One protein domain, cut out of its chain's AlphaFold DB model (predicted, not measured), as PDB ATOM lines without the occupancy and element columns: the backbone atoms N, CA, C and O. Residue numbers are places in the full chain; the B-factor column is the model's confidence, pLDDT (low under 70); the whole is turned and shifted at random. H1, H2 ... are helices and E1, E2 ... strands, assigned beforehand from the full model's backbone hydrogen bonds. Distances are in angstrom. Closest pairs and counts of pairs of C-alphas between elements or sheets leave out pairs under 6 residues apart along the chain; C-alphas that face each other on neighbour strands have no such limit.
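What this domain is: This is residues 3 to 102 of the 102 residues of an uncharacterized protein of Lysobacter arseniciresistens ZS79 (UniProt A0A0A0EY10). A long two-stranded hairpin, E4 and E5, runs past the middle of the domain, with helix H1 packed on E5 on one side and the short strand E1 close to E5 elsewhere. A second, small hairpin, E2 and E3, lies away from the long one, and the loop of residues 78 to 91 extends the long hairpin at one end. The printed part has 100 residues, with named elements in the order E1, E2, E3, H1, H2, E4, E5; both two-stranded sheets are antiparallel, and the class is mixed, helices and strands, with 43 residues in named elements, under half. It is only just compact, close to loose, with a radius of gyration of the C-alphas of 15.0 A and spans of 39 by 36 by 24 A.

Where its parts are: E1 is residues 15 to 17, beginning at C-alpha 15 (141.529, 105.462, 165.815). E2 is residues 22 to 26 and E3 residues 34 to 37. H1 is residues 42 to 50, 12.2 A long, and H2 residues 62 to 65. E4, residues 70 to 77, measures 20.8 A; E5, residues 92 to 101, measures 24.4 A, bends by 56 degrees at residue 97 and ends at C-alpha 101 (134.098, 119.126, 175.407).

How they stand to each other: Residues 3 to 4 pair antiparallel with 15 to 16 of E1. The closest C-alphas of E1 and E5, Pro 17 and Val 94, are 5.2 A apart. In the hairpin E2 and E3, N 23 and O 36 are within hydrogen-bond range at 2.8 A. The closest C-alphas of E3 and H1, Ala 37 and Leu 43, are 6.9 A apart; those of H1 and E5, Leu 50 and Arg 100, 5.7 A. H1 and H2 are near each other. In the hairpin E4 and E5, N 71 and O 100 are within range at 2.9 A. Each O i to N i+4 pair of H1 is within range; H2 is too short for one.

The domain as a whole: The C-alphas farthest apart, those of His 55 and Pro 88, are 41.5 A apart. The printed part has no cut; the links H1 to H2 and E4 to E5 are long. No printed residue is under 70 in pLDDT.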
ATOM      1  N   PHE A   3     137.629 109.344 165.660       95.31
ATOM      2  CA  PHE A   3     138.305 109.960 166.795       95.31
ATOM      3  C   PHE A   3     139.664 109.311 167.009       95.31
ATOM      4  O   PHE A   3     139.813 108.118 166.760       95.31
ATOM      5  N   LYS A   4     140.630 110.094 167.484       96.50
ATOM      6  CA  LYS A   4     141.933 109.603 167.930       96.50
ATOM      7  C   LYS A   4     141.959 109.631 169.454       96.50
ATOM      8  O   LYS A   4     141.640 110.668 170.032       96.50
ATOM      9  N   VAL A   5     142.331 108.525 170.091       96.38
ATOM     10  CA  VAL A   5     142.524 108.479 171.546       96.38
ATOM     11  C   VAL A   5     143.694 109.392 171.912       96.38
ATOM     12  O   VAL A   5     144.798 109.228 171.393       96.38
ATOM     13  N   ALA A   6     143.430 110.381 172.764       94.62
ATOM     14  CA  ALA A   6     144.412 111.378 173.194       94.62
ATOM     15  C   ALA A   6     144.993 111.099 174.589       94.62
ATOM     16  O   ALA A   6     145.983 111.723 174.959       94.62
ATOM     17  N   ASP A   7     144.387 110.185 175.348       92.25
ATOM     18  CA  ASP A   7     144.854 109.812 176.683       92.25
ATOM     19  C   ASP A   7     146.138 108.976 176.611       92.25
ATOM     20  O   ASP A   7     146.232 108.060 175.788       92.25
ATOM     21  N   GLN A   8     147.125 109.301 177.450       90.31
ATOM     22  CA  GLN A   8     148.466 108.706 177.433       90.31
ATOM     23  C   GLN A   8     148.487 107.347 178.145       90.31
ATOM     24  O   GLN A   8     149.101 107.178 179.194       90.31
ATOM     25  N   GLY A   9     147.811 106.369 177.548       93.62
ATOM     26  CA  GLY A   9     147.782 104.984 178.011       93.62
ATOM     27  C   GLY A   9     148.016 103.986 176.881       93.62
ATOM     28  O   GLY A   9     148.441 104.343 175.783       93.62
ATOM     29  N   GLU A  10     147.682 102.723 177.141       93.75
ATOM     30  CA  GLU A  10     147.865 101.595 176.215       93.75
ATOM     31  C   GLU A  10     147.260 101.835 174.821       93.75
ATOM     32  O   GLU A  10     147.811 101.416 173.807       93.75
ATOM     33  N   HIS A  11     146.139 102.553 174.754       94.50
ATOM     34  CA  HIS A  11     145.431 102.828 173.504       94.50
ATOM     35  C   HIS A  11     145.742 104.210 172.912       94.50
ATOM     36  O   HIS A  11     145.020 104.662 172.017       94.50
ATOM     37  N   PHE A  12     146.780 104.903 173.395       96.38
ATOM     38  CA  PHE A  12     147.134 106.232 172.901       96.38
ATOM     39  C   PHE A  12     147.325 106.228 171.381       96.38
ATOM     40  O   PHE A  12     148.047 105.419 170.802       96.38
ATOM     41  N   GLY A  13     146.654 107.161 170.714       95.62
ATOM     42  CA  GLY A  13     146.714 107.322 169.271       95.62
ATOM     43  C   GLY A  13     145.854 106.361 168.449       95.62
ATOM     44  O   GLY A  13     145.780 106.555 167.233       95.62
ATOM     45  N   ALA A  14     145.161 105.404 169.071       96.31
ATOM     46  CA  ALA A  14     144.229 104.520 168.380       96.31
ATOM     47  C   ALA A  14     143.077 105.306 167.730       96.31
ATOM     48  O   ALA A  14     142.574 106.289 168.287       96.31
ATOM     49  N   MET A  15     142.644 104.862 166.548       97.19
ATOM     50  CA  MET A  15     141.529 105.462 165.815       97.19
ATOM     51  C   MET A  15     140.239 104.687 166.084       97.19
ATOM     52  O   MET A  15     140.147 103.508 165.756       97.19
ATOM     53  N   VAL A  16     139.223 105.358 166.629       97.00
ATOM     54  CA  VAL A  16     137.935 104.746 166.984       97.00
ATOM     55  C   VAL A  16     136.790 105.472 166.267       97.00
ATOM     56  O   VAL A  16     136.685 106.702 166.349       97.00
ATOM     57  N   PRO A  17     135.910 104.761 165.541       96.62
ATOM     58  CA  PRO A  17     134.794 105.382 164.845       96.62
ATOM     59  C   PRO A  17     133.595 105.644 165.770       96.62
ATOM     60  O   PRO A  17     133.283 104.873 166.671       96.62
ATOM     61  N   ARG A  18     132.856 106.717 165.477       95.50
ATOM     62  CA  ARG A  18     131.470 106.955 165.902       95.50
ATOM     63  C   ARG A  18     130.569 106.895 164.679       95.50
ATOM     64  O   ARG A  18     130.675 107.751 163.788       95.50
ATOM     65  N   TYR A  19     129.682 105.912 164.641       94.31
ATOM     66  CA  TYR A  19     128.651 105.806 163.613       94.31
ATOM     67  C   TYR A  19     127.361 106.477 164.076       94.31
ATOM     68  O   TYR A  19     127.024 106.427 165.259       94.31
ATOM     69  N   TYR A  20     126.660 107.096 163.129       93.94
ATOM     70  CA  TYR A  20     125.368 107.733 163.343       93.94
ATOM     71  C   TYR A  20     124.395 107.265 162.274       93.94
ATOM     72  O   TYR A  20     124.742 107.224 161.094       93.94
ATOM     73  N   ASN A  21     123.168 106.978 162.692       91.25
ATOM     74  CA  ASN A  21     122.086 106.700 161.763       91.25
ATOM     75  C   ASN A  21     121.620 108.004 161.108       91.25
ATOM     76  O   ASN A  21     121.451 109.032 161.773       91.25
ATOM     77  N   VAL A  22     121.389 107.944 159.803       91.31
ATOM     78  CA  VAL A  22     120.827 109.037 159.007       91.31
ATOM     79  C   VAL A  22     119.488 108.591 158.431       91.31
ATOM     80  O   VAL A  22     119.300 107.413 158.148       91.31
ATOM     81  N   ILE A  23     118.550 109.524 158.283       94.88
ATOM     82  CA  ILE A  23     117.242 109.268 157.663       94.88
ATOM     83  C   ILE A  23     117.409 109.130 156.154       94.88
ATOM     84  O   ILE A  23     116.843 108.239 155.531       94.88
ATOM     85  N   SER A  24     118.161 110.049 155.556       94.19
ATOM     86  CA  SER A  24     118.360 110.080 154.117       94.19
ATOM     87  C   SER A  24     119.661 110.776 153.755       94.19
ATOM     88  O   SER A  24     120.162 111.643 154.478       94.19
ATOM     89  N   LEU A  25     120.199 110.394 152.602       93.31
ATOM     90  CA  LEU A  25     121.261 111.132 151.938       93.31
ATOM     91  C   LEU A  25     120.633 112.264 151.122       93.31
ATOM     92  O   LEU A  25     119.553 112.112 150.550       93.31
ATOM     93  N   ARG A  26     121.308 113.411 151.073       89.44
ATOM     94  CA  ARG A  26     120.938 114.528 150.203       89.44
ATOM     95  C   ARG A  26     122.002 114.663 149.120       89.44
ATOM     96  O   ARG A  26     123.161 114.938 149.408       89.44
ATOM     97  N   GLY A  27     121.594 114.478 147.869       88.75
ATOM     98  CA  GLY A  27     122.515 114.482 146.735       88.75
ATOM     99  C   GLY A  27     123.349 113.204 146.643       88.75
ATOM    100  O   GLY A  27     122.944 112.143 147.119       88.75
ATOM    101  N   LYS A  28     124.506 113.297 145.978       89.25
ATOM    102  CA  LYS A  28     125.358 112.136 145.701       89.25
ATOM    103  C   LYS A  28     126.043 111.634 146.985       89.25
ATOM    104  O   LYS A  28     126.644 112.445 147.695       89.25
ATOM    105  N   PRO A  29     126.005 110.320 147.268       89.81
ATOM    106  CA  PRO A  29     126.800 109.728 148.336       89.81
ATOM    107  C   PRO A  29     128.294 109.980 148.098       89.81
ATOM    108  O   PRO A  29     128.777 109.850 146.976       89.81
ATOM    109  N   GLY A  30     129.033 110.329 149.149       86.62
ATOM    110  CA  GLY A  30     130.469 110.560 149.038       86.62
ATOM    111  C   GLY A  30     131.075 111.234 150.262       86.62
ATOM    112  O   GLY A  30     130.386 111.584 151.224       86.62
ATOM    113  N   ARG A  31     132.395 111.431 150.222       82.31
ATOM    114  CA  ARG A  31     133.119 112.167 151.262       82.31
ATOM    115  C   ARG A  31     132.638 113.618 151.284       82.31
ATOM    116  O   ARG A  31     132.712 114.306 150.275       82.31
ATOM    117  N   GLY A  32     132.154 114.075 152.439       80.44
ATOM    118  CA  GLY A  32     131.534 115.400 152.559       80.44
ATOM    119  C   GLY A  32     130.129 115.490 151.949       80.44
ATOM    120  O   GLY A  32     129.602 116.590 151.821       80.44
ATOM    121  N   GLY A  33     129.521 114.354 151.583       86.88
ATOM    122  CA  GLY A  33     128.135 114.297 151.134       86.88
ATOM    123  C   GLY A  33     127.164 114.776 152.215       86.88
ATOM    124  O   GLY A  33     127.436 114.677 153.414       86.88
ATOM    125  N   GLN A  34     126.022 115.304 151.780       90.81
ATOM    126  CA  GLN A  34     125.003 115.828 152.681       90.81
ATOM    127  C   GLN A  34     124.064 114.711 153.144       90.81
ATOM    128  O   GLN A  34     123.795 113.747 152.426       90.81
ATOM    129  N   PHE A  35     123.535 114.852 154.352       93.25
ATOM    130  CA  PHE A  35     122.607 113.896 154.943       93.25
ATOM    131  C   PHE A  35     121.608 114.620 155.844       93.25
ATOM    132  O   PHE A  35     121.842 115.747 156.279       93.25
ATOM    133  N   LYS A  36     120.497 113.953 156.144       94.12
ATOM    134  CA  LYS A  36     119.546 114.358 157.179       94.12
ATOM    135  C   LYS A  36     119.593 113.340 158.308       94.12
ATOM    136  O   LYS A  36     119.389 112.154 158.060       94.12
ATOM    137  N   ALA A  37     119.843 113.779 159.537       93.69
ATOM    138  CA  ALA A  37     119.749 112.913 160.710       93.69
ATOM    139  C   ALA A  37     118.361 112.999 161.360       93.69
ATOM    140  O   ALA A  37     117.584 113.920 161.099       93.69
ATOM    141  N   ALA A  38     118.044 112.019 162.204       92.75
ATOM    142  CA  ALA A  38     116.824 112.042 162.999       92.75
ATOM    143  C   ALA A  38     116.943 113.033 164.161       92.75
ATOM    144  O   ALA A  38     117.981 113.094 164.816       92.75
ATOM    145  N   ALA A  39     115.859 113.762 164.446       88.44
ATOM    146  CA  ALA A  39     115.818 114.765 165.512       88.44
ATOM    147  C   ALA A  39     116.103 114.180 166.904       88.44
ATOM    148  O   ALA A  39     116.784 114.802 167.711       88.44
ATOM    149  N   GLY A  40     115.632 112.957 167.158       89.62
ATOM    150  CA  GLY A  40     115.937 112.191 168.369       89.62
ATOM    151  C   GLY A  40     117.074 111.185 168.192       89.62
ATOM    152  O   GLY A  40     117.246 110.320 169.039       89.62
ATOM    153  N   GLY A  41     117.804 111.226 167.076       92.81
ATOM    154  CA  GLY A  41     118.901 110.300 166.821       92.81
ATOM    155  C   GLY A  41     120.150 110.651 167.623       92.81
ATOM    156  O   GLY A  41     120.323 111.776 168.092       92.81
ATOM    157  N   ASP A  42     121.063 109.692 167.708       94.31
ATOM    158  CA  ASP A  42     122.340 109.839 168.408       94.31
ATOM    159  C   ASP A  42     123.132 111.080 167.994       94.31
ATOM    160  O   ASP A  42     123.678 111.763 168.853       94.31
ATOM    161  N   LEU A  43     123.145 111.419 166.698       94.56
ATOM    162  CA  LEU A  43     123.858 112.608 166.241       94.56
ATOM    163  C   LEU A  43     123.265 113.885 166.834       94.56
ATOM    164  O   LEU A  43     124.010 114.745 167.283       94.56
ATOM    165  N   ALA A  44     121.938 114.016 166.828       93.69
ATOM    166  CA  ALA A  44     121.271 115.193 167.363       93.69
ATOM    167  C   ALA A  44     121.501 115.318 168.874       93.69
ATOM    168  O   ALA A  44     121.779 116.414 169.352       93.69
ATOM    169  N   ARG A  45     121.460 114.198 169.609       93.12
ATOM    170  CA  ARG A  45     121.740 114.164 171.052       93.12
ATOM    171  C   ARG A  45     123.183 114.545 171.369       93.12
ATOM    172  O   ARG A  45     123.401 115.430 172.190       93.12
ATOM    173  N   ASP A  46     124.152 113.916 170.701       94.12
ATOM    174  CA  ASP A  46     125.573 114.218 170.898       94.12
ATOM    175  C   ASP A  46     125.859 115.685 170.516       94.12
ATOM    176  O   ASP A  46     126.541 116.396 171.249       94.12
ATOM    177  N   TYR A  47     125.280 116.189 169.421       93.81
ATOM    178  CA  TYR A  47     125.465 117.581 169.003       93.81
ATOM    179  C   TYR A  47     124.836 118.578 169.980       93.81
ATOM    180  O   TYR A  47     125.493 119.547 170.329       93.81
ATOM    181  N   ALA A  48     123.606 118.345 170.451       91.62
ATOM    182  CA  ALA A  48     122.939 119.209 171.431       91.62
ATOM    183  C   ALA A  48     123.639 119.217 172.797       91.62
ATOM    184  O   ALA A  48     123.563 120.202 173.524       91.62
ATOM    185  N   ARG A  49     124.297 118.111 173.162       93.06
ATOM    186  CA  ARG A  49     125.056 118.018 174.411       93.06
ATOM    187  C   ARG A  49     126.365 118.801 174.343       93.06
ATOM    188  O   ARG A  49     126.775 119.393 175.333       93.06
ATOM    189  N   LEU A  50     127.046 118.761 173.198       93.75
ATOM    190  CA  LEU A  50     128.366 119.376 173.040       93.75
ATOM    191  C   LEU A  50     128.311 120.817 172.520       93.75
ATOM    192  O   LEU A  50     129.227 121.594 172.775       93.75
ATOM    193  N   LEU A  51     127.292 121.150 171.734       91.06
ATOM    194  CA  LEU A  51     127.134 122.395 170.989       91.06
ATOM    195  C   LEU A  51     125.658 122.834 171.030       91.06
ATOM    196  O   LEU A  51     124.806 122.176 171.620       91.06
ATOM    197  N   ALA A  52     125.324 123.935 170.358       87.81
ATOM    198  CA  ALA A  52     123.931 124.332 170.163       87.81
ATOM    199  C   ALA A  52     123.283 123.509 169.038       87.81
ATOM    200  O   ALA A  52     123.807 123.447 167.924       87.81
ATOM    201  N   LEU A  53     122.125 122.898 169.306       87.50
ATOM    202  CA  LEU A  53     121.393 122.137 168.295       87.50
ATOM    203  C   LEU A  53     120.958 123.061 167.137       87.50
ATOM    204  O   LEU A  53     120.349 124.104 167.385       87.50
ATOM    205  N   PRO A  54     121.227 122.706 165.867       86.06
ATOM    206  CA  PRO A  54     120.755 123.503 164.746       86.06
ATOM    207  C   PRO A  54     119.231 123.397 164.616       86.06
ATOM    208  O   PRO A  54     118.650 122.333 164.811       86.06
ATOM    209  N   HIS A  55     118.586 124.465 164.136       87.12
ATOM    210  CA  HIS A  55     117.158 124.440 163.776       87.12
ATOM    211  C   HIS A  55     116.839 123.405 162.673       87.12
ATOM    212  O   HIS A  55     115.694 123.017 162.453       87.12
ATOM    213  N   ARG A  56     117.858 122.965 161.925       88.50
ATOM    214  CA  ARG A  56     117.735 122.056 160.784       88.50
ATOM    215  C   ARG A  56     118.632 120.831 160.937       88.50
ATOM    216  O   ARG A  56     119.853 120.938 160.896       88.50
ATOM    217  N   PHE A  57     118.009 119.655 160.980       88.50
ATOM    218  CA  PHE A  57     118.680 118.356 161.134       88.50
ATOM    219  C   PHE A  57     119.409 117.840 159.878       88.50
ATOM    220  O   PHE A  57     119.963 116.742 159.875       88.50
ATOM    221  N   ASP A  58     119.408 118.616 158.797       89.44
ATOM    222  CA  ASP A  58     120.231 118.400 157.605       89.44
ATOM    223  C   ASP A  58     121.414 119.383 157.513       89.44
ATOM    224  O   ASP A  58     122.094 119.445 156.491       89.44
ATOM    225  N   ARG A  59     121.649 120.175 158.568       89.12
ATOM    226  CA  ARG A  59     122.696 121.206 158.646       89.12
ATOM    227  C   ARG A  59     123.560 121.059 159.902       89.12
ATOM    228  O   ARG A  59     123.808 122.028 160.612       89.12
ATOM    229  N   PHE A  60     124.008 119.841 160.182       90.00
ATOM    230  CA  PHE A  60     124.993 119.597 161.235       90.00
ATOM    231  C   PHE A  60     126.397 119.957 160.749       90.00
ATOM    232  O   PHE A  60     126.910 119.329 159.822       90.00
ATOM    233  N   ASP A  61     127.040 120.927 161.397       89.88
ATOM    234  CA  ASP A  61     128.424 121.287 161.104       89.88
ATOM    235  C   ASP A  61     129.392 120.528 162.018       89.88
ATOM    236  O   ASP A  61     129.842 120.997 163.064       89.88
ATOM    237  N   LEU A  62     129.740 119.311 161.599       89.00
ATOM    238  CA  LEU A  62     130.675 118.466 162.342       89.00
ATOM    239  C   LEU A  62     132.112 119.014 162.349       89.00
ATOM    240  O   LEU A  62     132.936 118.508 163.111       89.00
ATOM    241  N   GLN A  63     132.439 120.033 161.539       89.44
ATOM    242  CA  GLN A  63     133.766 120.654 161.587       89.44
ATOM    243  C   GLN A  63     133.993 121.392 162.908       89.44
ATOM    244  O   GLN A  63     135.138 121.489 163.339       89.44
ATOM    245  N   GLN A  64     132.939 121.828 163.604       90.50
ATOM    246  CA  GLN A  64     133.063 122.483 164.914       90.50
ATOM    247  C   GLN A  64     133.656 121.568 165.992       90.50
ATOM    248  O   GLN A  64     134.258 122.046 166.955       90.50
ATOM    249  N   LEU A  65     133.506 120.253 165.820       89.69
ATOM    250  CA  LEU A  65     134.092 119.238 166.694       89.69
ATOM    251  C   LEU A  65     135.543 118.914 166.314       89.69
ATOM    252  O   LEU A  65     136.266 118.277 167.080       89.69
ATOM    253  N   ARG A  66     135.998 119.337 165.131       87.31
ATOM    254  CA  ARG A  66     137.348 119.056 164.648       87.31
ATOM    255  C   ARG A  66     138.367 119.789 165.524       87.31
ATOM    256  O   ARG A  66     138.216 120.970 165.803       87.31
ATOM    257  N   LYS A  67     139.432 119.080 165.916       84.12
ATOM    258  CA  LYS A  67     140.515 119.553 166.807       84.12
ATOM    259  C   LYS A  67     140.108 119.854 168.256       84.12
ATOM    260  O   LYS A  67     140.962 120.287 169.021       84.12
ATOM    261  N   ARG A  68     138.858 119.606 168.660       92.69
ATOM    262  CA  ARG A  68     138.479 119.665 170.076       92.69
ATOM    263  C   ARG A  68     138.828 118.350 170.764       92.69
ATOM    264  O   ARG A  68     138.647 117.280 170.182       92.69
ATOM    265  N   VAL A  69     139.288 118.436 172.008       94.75
ATOM    266  CA  VAL A  69     139.366 117.271 172.891       94.75
ATOM    267  C   VAL A  69     137.960 117.012 173.415       94.75
ATOM    268  O   VAL A  69     137.287 117.924 173.889       94.75
ATOM    269  N   ILE A  70     137.481 115.782 173.257       95.94
ATOM    270  CA  ILE A  70     136.120 115.397 173.624       95.94
ATOM    271  C   ILE A  70     136.219 114.180 174.526       95.94
ATOM    272  O   ILE A  70     136.844 113.182 174.169       95.94
ATOM    273  N   VAL A  71     135.577 114.262 175.687       96.38
ATOM    274  CA  VAL A  71     135.415 113.115 176.574       96.38
ATOM    275  C   VAL A  71     134.265 112.280 176.033       96.38
ATOM    276  O   VAL A  71     133.141 112.769 175.905       96.38
ATOM    277  N   GLY A  72     134.543 111.024 175.703       95.38
ATOM    278  CA  GLY A  72     133.562 110.079 175.179       95.38
ATOM    279  C   GLY A  72     133.682 108.717 175.846       95.38
ATOM    280  O   GLY A  72     134.685 108.411 176.485       95.38
ATOM    281  N   ARG A  73     132.648 107.892 175.688       95.88
ATOM    282  CA  ARG A  73     132.642 106.498 176.143       95.88
ATOM    283  C   ARG A  73     132.876 105.581 174.954       95.88
ATOM    284  O   ARG A  73     132.140 105.652 173.969       95.88
ATOM    285  N   VAL A  74     133.883 104.721 175.048       96.19
ATOM    286  CA  VAL A  74     134.158 103.672 174.059       96.19
ATOM    287  C   VAL A  74     133.506 102.373 174.521       96.19
ATOM    288  O   VAL A  74     133.426 102.099 175.714       96.19
ATOM    289  N   GLY A  75     133.020 101.577 173.577       96.12
ATOM    290  CA  GLY A  75     132.574 100.214 173.834       96.12
ATOM    291  C   GLY A  75     132.796  99.333 172.615       96.12
ATOM    292  O   GLY A  75     133.096  99.826 171.530       96.12
ATOM    293  N   THR A  76     132.609  98.031 172.777       96.69
ATOM    294  CA  THR A  76     132.804  97.060 171.695       96.69
ATOM    295  C   THR A  76     131.470  96.719 171.044       96.69
ATOM    296  O   THR A  76     130.434  96.625 171.711       96.69
ATOM    297  N   VAL A  77     131.459  96.579 169.723       95.62
ATOM    298  CA  VAL A  77     130.345  95.984 168.986       95.62
ATOM    299  C   VAL A  77     130.515  94.473 169.025       95.62
ATOM    300  O   VAL A  77     131.427  93.933 168.408       95.62
ATOM    301  N   LEU A  78     129.636  93.818 169.780       96.88
ATOM    302  CA  LEU A  78     129.634  92.365 169.968       96.88
ATOM    303  C   LEU A  78     128.577  91.665 169.119       96.88
ATOM    304  O   LEU A  78     128.692  90.475 168.862       96.88
ATOM    305  N   THR A  79     127.556  92.400 168.682       96.31
ATOM    306  CA  THR A  79     126.368  91.843 168.035       96.31
ATOM    307  C   THR A  79     126.115  92.564 166.719       96.31
ATOM    308  O   THR A  79     126.177  93.795 166.651       96.31
ATOM    309  N   GLY A  80     125.844  91.796 165.665       92.44
ATOM    310  CA  GLY A  80     125.526  92.312 164.339       92.44
ATOM    311  C   GLY A  80     124.081  92.807 164.214       92.44
ATOM    312  O   GLY A  80     123.262  92.672 165.121       92.44
ATOM    313  N   ALA A  81     123.737  93.339 163.039       88.88
ATOM    314  CA  ALA A  81     122.392  93.858 162.763       88.88
ATOM    315  C   ALA A  81     121.277  92.803 162.930       88.88
ATOM    316  O   ALA A  81     120.160  93.149 163.304       88.88
ATOM    317  N   ARG A  82     121.597  91.520 162.709       93.50
ATOM    318  CA  ARG A  82     120.685  90.374 162.882       93.50
ATOM    319  C   ARG A  82     120.544  89.895 164.334       93.50
ATOM    320  O   ARG A  82     119.935  88.865 164.564       93.50
ATOM    321  N   GLN A  83     121.101  90.625 165.303       93.00
ATOM    322  CA  GLN A  83     121.152  90.237 166.721       93.00
ATOM    323  C   GLN A  83     121.991  88.977 167.016       93.00
ATOM    324  O   GLN A  83     121.916  88.411 168.101       93.00
ATOM    325  N   GLU A  84     122.852  88.577 166.084       95.69
ATOM    326  CA  GLU A  84     123.793  87.467 166.252       95.69
ATOM    327  C   GLU A  84     125.125  87.962 166.827       95.69
ATOM    328  O   GLU A  84     125.596  89.051 166.474       95.69
ATOM    329  N   VAL A  85     125.751  87.157 167.692       96.56
ATOM    330  CA  VAL A  85     127.089  87.447 168.228       96.56
ATOM    331  C   VAL A  85     128.111  87.386 167.095       96.56
ATOM    332  O   VAL A  85     128.182  86.417 166.342       96.56
ATOM    333  N   LEU A  86     128.922  88.433 166.981       95.12
ATOM    334  CA  LEU A  86     130.018  88.509 166.029       95.12
ATOM    335  C   LEU A  86     131.175  87.628 166.504       95.12
ATOM    336  O   LEU A  86     131.557  87.660 167.679       95.12
ATOM    337  N   ALA A  87     131.781  86.900 165.564       95.50
ATOM    338  CA  ALA A  87     133.042  86.209 165.804       95.50
ATOM    339  C   ALA A  87     134.083  87.194 166.375       95.50
ATOM    340  O   ALA A  87     134.079  88.356 165.958       95.50
ATOM    341  N   PRO A  88     134.992  86.768 167.275       94.81
ATOM    342  CA  PRO A  88     135.944  87.673 167.927       94.81
ATOM    343  C   PRO A  88     136.728  88.567 166.954       94.81
ATOM    344  O   PRO A  88     136.878  89.758 167.200       94.81
ATOM    345  N   ALA A  89     137.136  88.028 165.800       94.12
ATOM    346  CA  ALA A  89     137.850  88.772 164.759       94.12
ATOM    347  C   ALA A  89     137.007  89.857 164.055       94.12
ATOM    348  O   ALA A  89     137.559  90.754 163.425       94.12
ATOM    349  N   SER A  90     135.678  89.783 164.154       93.50
ATOM    350  CA  SER A  90     134.731  90.739 163.568       93.50
ATOM    351  C   SER A  90     134.198  91.750 164.586       93.50
ATOM    352  O   SER A  90     133.391  92.609 164.224       93.50
ATOM    353  N   GLN A  91     134.606  91.655 165.853       96.12
ATOM    354  CA  GLN A  91     134.272  92.634 166.883       96.12
ATOM    355  C   GLN A  91     135.163  93.868 166.734       96.12
ATOM    356  O   GLN A  91     136.323  93.778 166.341       96.12
ATOM    357  N   TYR A  92     134.622  95.043 167.043       94.94
ATOM    358  CA  TYR A  92     135.369  96.292 166.906       94.94
ATOM    359  C   TYR A  92     134.930  97.331 167.929       94.94
ATOM    360  O   TYR A  92     133.772  97.380 168.351       94.94
ATOM    361  N   SER A  93     135.870  98.184 168.326       96.75
ATOM    362  CA  SER A  93     135.596  99.304 169.218       96.75
ATOM    363  C   SER A  93     134.898 100.432 168.470       96.75
ATOM    364  O   SER A  93     135.238 100.771 167.336       96.75
ATOM    365  N   VAL A  94     133.938 101.053 169.138       97.25
ATOM    366  CA  VAL A  94     133.244 102.250 168.677       97.25
ATOM    367  C   VAL A  94     133.130 103.234 169.822       97.25
ATOM    368  O   VAL A  94     132.982 102.860 170.986       97.25
ATOM    369  N   VAL A  95     133.113 104.513 169.489       97.06
ATOM    370  CA  VAL A  95     132.610 105.517 170.417       97.06
ATOM    371  C   VAL A  95     131.098 105.317 170.513       97.06
ATOM    372  O   VAL A  95     130.403 105.311 169.497       97.06
ATOM    373  N   ARG A  96     130.595 105.110 171.728       96.38
ATOM    374  CA  ARG A  96     129.170 104.923 172.026       96.38
ATOM    375  C   ARG A  96     128.476 106.246 172.317       96.38
ATOM    376  O   ARG A  96     127.332 106.424 171.925       96.38
ATOM    377  N   GLU A  97     129.172 107.163 172.976       95.06
ATOM    378  CA  GLU A  97     128.607 108.433 173.433       95.06
ATOM    379  C   GLU A  97     129.691 109.509 173.502       95.06
ATOM    380  O   GLU A  97     130.823 109.220 173.903       95.06
ATOM    381  N   LEU A  98     129.337 110.750 173.156       95.69
ATOM    382  CA  LEU A  98     130.166 111.923 173.427       95.69
ATOM    383  C   LEU A  98     129.579 112.697 174.610       95.69
ATOM    384  O   LEU A  98     128.432 113.130 174.560       95.69
ATOM    385  N   VAL A  99     130.356 112.862 175.679       95.06
ATOM    386  CA  VAL A  99     129.860 113.347 176.975       95.06
ATOM    387  C   VAL A  99     130.039 114.854 177.118       95.06
ATOM    388  O   VAL A  99     129.086 115.551 177.449       95.06
ATOM    389  N   ARG A 100     131.250 115.368 176.882       94.38
ATOM    390  CA  ARG A 100     131.557 116.801 177.013       94.38
ATOM    391  C   ARG A 100     132.767 117.210 176.186       94.38
ATOM    392  O   ARG A 100     133.603 116.373 175.843       94.38
ATOM    393  N   ILE A 101     132.872 118.507 175.919       93.06
ATOM    394  CA  ILE A 101     134.098 119.126 175.407       93.06
ATOM    395  C   ILE A 101     135.063 119.327 176.590       93.06
ATOM    396  O   ILE A 101     134.625 119.595 177.714       93.06
ATOM    397  N   GLY A 102     136.348 119.066 176.341       82.88
ATOM    398  CA  GLY A 102     137.447 119.267 177.286       82.88
ATOM    399  C   GLY A 102     137.819 120.727 177.476       82.88
ATOM    400  O   GLY A 102     137.546 121.533 176.559       82.88
TER     401      GLY A 102